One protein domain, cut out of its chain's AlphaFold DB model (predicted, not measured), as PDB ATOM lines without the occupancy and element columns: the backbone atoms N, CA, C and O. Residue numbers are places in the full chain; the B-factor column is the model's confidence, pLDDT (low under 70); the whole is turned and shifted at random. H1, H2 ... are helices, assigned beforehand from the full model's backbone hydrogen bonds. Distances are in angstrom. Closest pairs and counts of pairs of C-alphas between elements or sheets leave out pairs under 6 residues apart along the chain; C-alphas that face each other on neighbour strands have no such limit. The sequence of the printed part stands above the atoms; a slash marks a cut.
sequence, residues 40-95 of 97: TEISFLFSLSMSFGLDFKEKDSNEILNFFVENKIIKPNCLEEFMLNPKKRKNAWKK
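Overview. This is residues 40 to 95 of the 97 residues of an uncharacterized protein of Gammaproteobacteria bacterium (UniProt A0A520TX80). Look first at H1, the longest helix: H2 crosses it steeply on one side, and H3 packs nearly square to its residues 41 to 44. H4 follows H3 round a corner and stays apart from H1 and H2. The printed part has 56 residues with four named helices, H1 to H4, and no named strand: all helix, compact, radius of gyration of the C-alphas 10.5 A, spans 29 by 21 by 17 A.

Along the chain. Find C-alpha 40 at (220.521, 224.777, 291.741); H1 runs 16.3 A to residue 51. H2 takes residues 61 to 70, 14.1 A; H3, 79 to 84, 8.8 A; H4, 86 to 93, 11.2 A, ending at (217.669, 208.263, 278.739).

Arrangement. H1 and H2 touch, closest at C-alphas Ile 42 and Ser 61, 5.9 A, at a steep tilt of 59 degrees, the same way. H1 touches H3 with residues 41 to 44 alone, about perpendicular at 86 degrees; the closest C-alphas, Phe 44 and Met 83, are 7.5 A apart. H3 and H4 only just touch, only at the corner, with 3 pairs of C-alphas within 8 A; the closest, Phe 82 and Lys 88, are 6.2 A apart. H4 is apart from H1 and H2. In the four helices every O i to N i+4 pair is within hydrogen-bond range.

Size, cuts and confidence. The printed part has no cut and no long link. Look for pLDDT under 70 at residues 57 to 58 and 93 to 95.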
ATOM      1  N   THR A  40     221.416 225.866 292.141       88.94
ATOM      2  CA  THR A  40     220.521 224.777 291.741       88.94
ATOM      3  C   THR A  40     220.890 224.201 290.376       88.94
ATOM      4  O   THR A  40     220.966 222.980 290.249       88.94
ATOM      5  N   GLU A  41     221.172 225.038 289.373       89.19
ATOM      6  CA  GLU A  41     221.671 224.582 288.066       89.19
ATOM      7  C   GLU A  41     223.015 223.851 288.198       89.19
ATOM      8  O   GLU A  41     223.193 222.797 287.591       89.19
ATOM      9  N   ILE A  42     223.938 224.373 289.016       88.75
ATOM     10  CA  ILE A  42     225.254 223.759 289.257       88.75
ATOM     11  C   ILE A  42     225.086 222.361 289.866       88.75
ATOM     12  O   ILE A  42     225.612 221.383 289.336       88.75
ATOM     13  N   SER A  43     224.320 222.256 290.957       89.19
ATOM     14  CA  SER A  43     224.071 220.982 291.642       89.19
ATOM     15  C   SER A  43     223.391 219.963 290.726       89.19
ATOM     16  O   SER A  43     223.759 218.786 290.706       89.19
ATOM     17  N   PHE A  44     222.438 220.421 289.910       90.12
ATOM     18  CA  PHE A  44     221.753 219.574 288.944       90.12
ATOM     19  C   PHE A  44     222.697 219.047 287.862       90.12
ATOM     20  O   PHE A  44     222.720 217.842 287.625       90.12
ATOM     21  N   LEU A  45     223.484 219.919 287.224       89.62
ATOM     22  CA  LEU A  45     224.437 219.526 286.183       89.62
ATOM     23  C   LEU A  45     225.461 218.528 286.723       89.62
ATOM     24  O   LEU A  45     225.717 217.507 286.089       89.62
ATOM     25  N   PHE A  46     225.981 218.780 287.923       88.69
ATOM     26  CA  PHE A  46     226.914 217.869 288.568       88.69
ATOM     27  C   PHE A  46     226.269 216.506 288.867       88.69
ATOM     28  O   PHE A  46     226.800 215.471 288.464       88.69
ATOM     29  N   SER A  47     225.081 216.485 289.476       88.50
ATOM     30  CA  SER A  47     224.346 215.237 289.746       88.50
ATOM     31  C   SER A  47     224.031 214.461 288.464       88.50
ATOM     32  O   SER A  47     224.132 213.233 288.427       88.50
ATOM     33  N   LEU A  48     223.690 215.175 287.389       87.94
ATOM     34  CA  LEU A  48     223.454 214.583 286.080       87.94
ATOM     35  C   LEU A  48     224.737 213.960 285.522       87.94
ATOM     36  O   LEU A  48     224.700 212.815 285.093       87.94
ATOM     37  N   SER A  49     225.872 214.661 285.584       88.50
ATOM     38  CA  SER A  49     227.161 214.126 285.124       88.50
ATOM     39  C   SER A  49     227.562 212.840 285.849       88.50
ATOM     40  O   SER A  49     227.904 211.856 285.197       88.50
ATOM     41  N   MET A  50     227.380 212.799 287.172       87.19
ATOM     42  CA  MET A  50     227.631 211.606 287.982       87.19
ATOM     43  C   MET A  50     226.711 210.445 287.595       87.19
ATOM     44  O   MET A  50     227.156 209.305 287.515       87.19
ATOM     45  N   SER A  51     225.438 210.730 287.305       85.25
ATOM     46  CA  SER A  51     224.470 209.710 286.869       85.25
ATOM     47  C   SER A  51     224.838 209.086 285.517       85.25
ATOM     48  O   SER A  51     224.435 207.965 285.229       85.25
ATOM     49  N   PHE A  52     225.597 209.810 284.693       80.94
ATOM     50  CA  PHE A  52     226.142 209.338 283.419       80.94
ATOM     51  C   PHE A  52     227.540 208.705 283.554       80.94
ATOM     52  O   PHE A  52     228.132 208.327 282.548       80.94
ATOM     53  N   GLY A  53     228.086 208.602 284.773       83.00
ATOM     54  CA  GLY A  53     229.436 208.083 285.009       83.00
ATOM     55  C   GLY A  53     230.557 208.990 284.488       83.00
ATOM     56  O   GLY A  53     231.667 208.515 284.261       83.00
ATOM     57  N   LEU A  54     230.280 210.279 284.269       83.62
ATOM     58  CA  LEU A  54     231.261 211.240 283.766       83.62
ATOM     59  C   LEU A  54     232.055 211.840 284.929       83.62
ATOM     60  O   LEU A  54     231.478 212.460 285.822       83.62
ATOM     61  N   ASP A  55     233.381 211.704 284.885       77.06
ATOM     62  CA  ASP A  55     234.287 212.266 285.892       77.06
ATOM     63  C   ASP A  55     234.865 213.615 285.434       77.06
ATOM     64  O   ASP A  55     235.962 213.713 284.871       77.06
ATOM     65  N   PHE A  56     234.094 214.686 285.637       76.56
ATOM     66  CA  PHE A  56     234.564 216.049 285.385       76.56
ATOM     67  C   PHE A  56     235.443 216.527 286.548       76.56
ATOM     68  O   PHE A  56     234.938 217.004 287.567       76.56
ATOM     69  N   LYS A  57     236.768 216.468 286.360       64.06
ATOM     70  CA  LYS A  57     237.784 216.820 287.375       64.06
ATOM     71  C   LYS A  57     237.591 218.189 288.042       64.06
ATOM     72  O   LYS A  57     237.930 218.343 289.209       64.06
ATOM     73  N   GLU A  58     237.055 219.178 287.324       65.00
ATOM     74  CA  GLU A  58     236.929 220.563 287.815       65.00
ATOM     75  C   GLU A  58     235.491 220.991 288.157       65.00
ATOM     76  O   GLU A  58     235.278 222.140 288.538       65.00
ATOM     77  N   LYS A  59     234.492 220.097 288.062       70.56
ATOM     78  CA  LYS A  59     233.060 220.436 288.241       70.56
ATOM     79  C   LYS A  59     232.622 221.695 287.468       70.56
ATOM     80  O   LYS A  59     231.751 222.436 287.926       70.56
ATOM     81  N   ASP A  60     233.227 221.956 286.310       82.38
ATOM     82  CA  ASP A  60     232.898 223.128 285.504       82.38
ATOM     83  C   ASP A  60     231.514 222.942 284.868       82.38
ATOM     84  O   ASP A  60     231.324 222.162 283.936       82.38
ATOM     85  N   SER A  61     230.528 223.681 285.374       85.88
ATOM     86  CA  SER A  61     229.148 223.636 284.888       85.88
ATOM     87  C   SER A  61     229.006 223.973 283.401       85.88
ATOM     88  O   SER A  61     228.083 223.469 282.761       85.88
ATOM     89  N   ASN A  62     229.887 224.800 282.822       84.69
ATOM     90  CA  ASN A  62     229.853 225.051 281.378       84.69
ATOM     91  C   ASN A  62     230.347 223.837 280.608       84.69
ATOM     92  O   ASN A  62     229.726 223.469 279.618       84.69
ATOM     93  N   GLU A  63     231.435 223.219 281.062       85.50
ATOM     94  CA  GLU A  63     231.986 222.013 280.445       85.50
ATOM     95  C   GLU A  63     230.958 220.875 280.476       85.50
ATOM     96  O   GLU A  63     230.665 220.266 279.446       85.50
ATOM     97  N   ILE A  64     230.309 220.688 281.627       88.25
ATOM     98  CA  ILE A  64     229.243 219.703 281.811       88.25
ATOM     99  C   ILE A  64     228.051 220.000 280.888       88.25
ATOM    100  O   ILE A  64     227.565 219.111 280.189       88.25
ATOM    101  N   LEU A  65     227.561 221.246 280.857       88.31
ATOM    102  CA  LEU A  65     226.430 221.605 279.999       88.31
ATOM    103  C   LEU A  65     226.771 221.438 278.515       88.31
ATOM    104  O   LEU A  65     225.952 220.904 277.768       88.31
ATOM    105  N   ASN A  66     227.957 221.879 278.091       86.75
ATOM    106  CA  ASN A  66     228.406 221.762 276.707       86.75
ATOM    107  C   ASN A  66     228.456 220.298 276.279       86.75
ATOM    108  O   ASN A  66     227.891 219.969 275.241       86.75
ATOM    109  N   PHE A  67     228.993 219.409 277.122       88.12
ATOM    110  CA  PHE A  67     228.974 217.972 276.865       88.12
ATOM    111  C   PHE A  67     227.550 217.454 276.610       88.12
ATOM    112  O   PHE A  67     227.292 216.772 275.617       88.12
ATOM    113  N   PHE A  68     226.586 217.801 277.467       87.88
ATOM    114  CA  PHE A  68     225.199 217.356 277.291       87.88
ATOM    115  C   PHE A  68     224.515 217.958 276.057       87.88
ATOM    116  O   PHE A  68     223.643 217.315 275.464       87.88
ATOM    117  N   VAL A  69     224.885 219.177 275.665       87.31
ATOM    118  CA  VAL A  69     224.371 219.829 274.455       87.31
ATOM    119  C   VAL A  69     224.955 219.194 273.193       87.31
ATOM    120  O   VAL A  69     224.203 218.886 272.267       87.31
ATOM    121  N   GLU A  70     226.260 218.932 273.166       86.81
ATOM    122  CA  GLU A  70     226.957 218.272 272.054       86.81
ATOM    123  C   GLU A  70     226.422 216.858 271.814       86.81
ATOM    124  O   GLU A  70     226.143 216.475 270.678       86.81
ATOM    125  N   ASN A  71     226.147 216.124 272.895       85.81
ATOM    126  CA  ASN A  71     225.531 214.798 272.842       85.81
ATOM    127  C   ASN A  71     224.013 214.830 272.586       85.81
ATOM    128  O   ASN A  71     223.353 213.793 272.621       85.81
ATOM    129  N   LYS A  72     223.428 216.007 272.313       84.75
ATOM    130  CA  LYS A  72     221.994 216.196 272.017       84.75
ATOM    131  C   LYS A  72     221.055 215.700 273.131       84.75
ATOM    132  O   LYS A  72     219.872 215.454 272.876       84.75
ATOM    133  N   ILE A  73     221.559 215.590 274.361       84.56
ATOM    134  CA  ILE A  73     220.802 215.202 275.560       84.56
ATOM    135  C   ILE A  73     219.987 216.405 276.047       84.56
ATOM    136  O   ILE A  73     218.790 216.292 276.317       84.56
ATOM    137  N   ILE A  74     220.625 217.578 276.101       85.12
ATOM    138  CA  ILE A  74     220.000 218.853 276.464       85.12
ATOM    139  C   ILE A  74     219.992 219.760 275.230       85.12
ATOM    140  O   ILE A  74     220.976 219.860 274.506       85.12
ATOM    141  N   LYS A  75     218.874 220.444 274.964       82.31
ATOM    142  CA  LYS A  75     218.835 221.451 273.893       82.31
ATOM    143  C   LYS A  75     219.603 222.714 274.314       82.31
ATOM    144  O   LYS A  75     219.523 223.090 275.489       82.31
ATOM    145  N   PRO A  76     220.274 223.413 273.379       77.38
ATOM    146  CA  PRO A  76     220.931 224.684 273.674       77.38
ATOM    147  C   PRO A  76     219.965 225.645 274.373       77.38
ATOM    148  O   PRO A  76     218.823 225.789 273.945       77.38
ATOM    149  N   ASN A  77     220.422 226.297 275.443       78.06
ATOM    150  CA  ASN A  77     219.642 227.263 276.229       78.06
ATOM    151  C   ASN A  77     218.357 226.725 276.897       78.06
ATOM    152  O   ASN A  77     217.568 227.520 277.395       78.06
ATOM    153  N   CYS A  78     218.151 225.405 276.985       82.38
ATOM    154  CA  CYS A  78     216.950 224.810 277.593       82.38
ATOM    155  C   CYS A  78     217.208 224.117 278.947       82.38
ATOM    156  O   CYS A  78     216.442 223.232 279.327       82.38
ATOM    157  N   LEU A  79     218.278 224.477 279.671       85.12
ATOM    158  CA  LEU A  79     218.643 223.819 280.938       85.12
ATOM    159  C   LEU A  79     217.524 223.910 281.988       85.12
ATOM    160  O   LEU A  79     217.139 222.897 282.562       85.12
ATOM    161  N   GLU A  80     216.966 225.100 282.192       85.75
ATOM    162  CA  GLU A  80     215.906 225.336 283.180       85.75
ATOM    163  C   GLU A  80     214.650 224.503 282.878       85.75
ATOM    164  O   GLU A  80     214.127 223.790 283.733       85.75
ATOM    165  N   GLU A  81     214.225 224.484 281.614       84.56
ATOM    166  CA  GLU A  81     213.087 223.677 281.177       84.56
ATOM    167  C   GLU A  81     213.354 222.166 281.327       84.56
ATOM    168  O   GLU A  81     212.452 221.386 281.647       84.56
ATOM    169  N   PHE A  82     214.600 221.729 281.123       85.25
ATOM    170  CA  PHE A  82     215.020 220.340 281.317       85.25
ATOM    171  C   PHE A  82     215.027 219.934 282.805       85.25
ATOM    172  O   PHE A  82     214.626 218.816 283.154       85.25
ATOM    173  N   MET A  83     215.405 220.852 283.698       87.81
ATOM    174  CA  MET A  83     215.330 220.670 285.153       87.81
ATOM    175  C   MET A  83     213.888 220.585 285.660       87.81
ATOM    176  O   MET A  83     213.599 219.809 286.572       87.81
ATOM    177  N   LEU A  84     212.962 221.325 285.053       86.38
ATOM    178  CA  LEU A  84     211.564 221.359 285.487       86.38
ATOM    179  C   LEU A  84     210.699 220.246 284.888       86.38
ATOM    180  O   LEU A  84     209.655 219.934 285.451       86.38
ATOM    181  N   ASN A  85     211.110 219.616 283.779       84.12
ATOM    182  CA  ASN A  85     210.272 218.656 283.056       84.12
ATOM    183  C   ASN A  85     210.764 217.192 283.175       84.12
ATOM    184  O   ASN A  85     211.651 216.766 282.424       84.12
ATOM    185  N   PRO A  86     210.138 216.356 284.032       79.62
ATOM    186  CA  PRO A  86     210.513 214.950 284.205       79.62
ATOM    187  C   PRO A  86     210.370 214.107 282.932       79.62
ATOM    188  O   PRO A  86     211.161 213.188 282.709       79.62
ATOM    189  N   LYS A  87     209.389 214.417 282.066       79.38
ATOM    190  CA  LYS A  87     209.181 213.686 280.805       79.38
ATOM    191  C   LYS A  87     210.353 213.903 279.849       79.38
ATOM    192  O   LYS A  87     210.806 212.946 279.223       79.38
ATOM    193  N   LYS A  88     210.882 215.133 279.770       75.62
ATOM    194  CA  LYS A  88     212.071 215.438 278.955       75.62
ATOM    195  C   LYS A  88     213.292 214.659 279.430       75.62
ATOM    196  O   LYS A  88     213.986 214.088 278.595       75.62
ATOM    197  N   ARG A  89     213.492 214.556 280.748       78.00
ATOM    198  CA  ARG A  89     214.567 213.733 281.319       78.00
ATOM    199  C   ARG A  89     214.415 212.264 280.939       78.00
ATOM    200  O   ARG A  89     215.339 211.693 280.379       78.00
ATOM    201  N   LYS A  90     213.238 211.666 281.160       75.44
ATOM    202  CA  LYS A  90     212.985 210.246 280.844       75.44
ATOM    203  C   LYS A  90     213.226 209.915 279.366       75.44
ATOM    204  O   LYS A  90     213.749 208.853 279.055       75.44
ATOM    205  N   ASN A  91     212.870 210.825 278.461       72.88
ATOM    206  CA  ASN A  91     213.076 210.636 277.025       72.88
ATOM    207  C   ASN A  91     214.541 210.767 276.591       72.88
ATOM    208  O   ASN A  91     214.903 210.191 275.571       72.88
ATOM    209  N   ALA A  92     215.365 211.512 277.332       70.44
ATOM    210  CA  ALA A  92     216.793 211.615 277.049       70.44
ATOM    211  C   ALA A  92     217.518 210.288 277.331       70.44
ATOM    212  O   ALA A  92     218.348 209.874 276.533       70.44
ATOM    213  N   TRP A  93     217.125 209.582 278.396       67.69
ATOM    214  CA  TRP A  93     217.669 208.263 278.739       67.69
ATOM    215  C   TRP A  93     217.330 207.177 277.715       67.69
ATOM    216  O   TRP A  93     218.179 206.370 277.377       67.69
ATOM    217  N   LYS A  94     216.116 207.200 277.150       65.00
ATOM    218  CA  LYS A  94     215.674 206.222 276.137       65.00
ATOM    219  C   LYS A  94     216.404 206.299 274.791       65.00
ATOM    220  O   LYS A  94     216.167 205.456 273.942       65.00
ATOM    221  N   LYS A  95     217.176 207.358 274.541       55.91
ATOM    222  CA  LYS A  95     217.888 207.566 273.269       55.91
ATOM    223  C   LYS A  95     219.334 207.072 273.293       55.91
ATOM    224  O   LYS A  95     220.033 207.266 272.306       55.91
TER     225      LYS A  95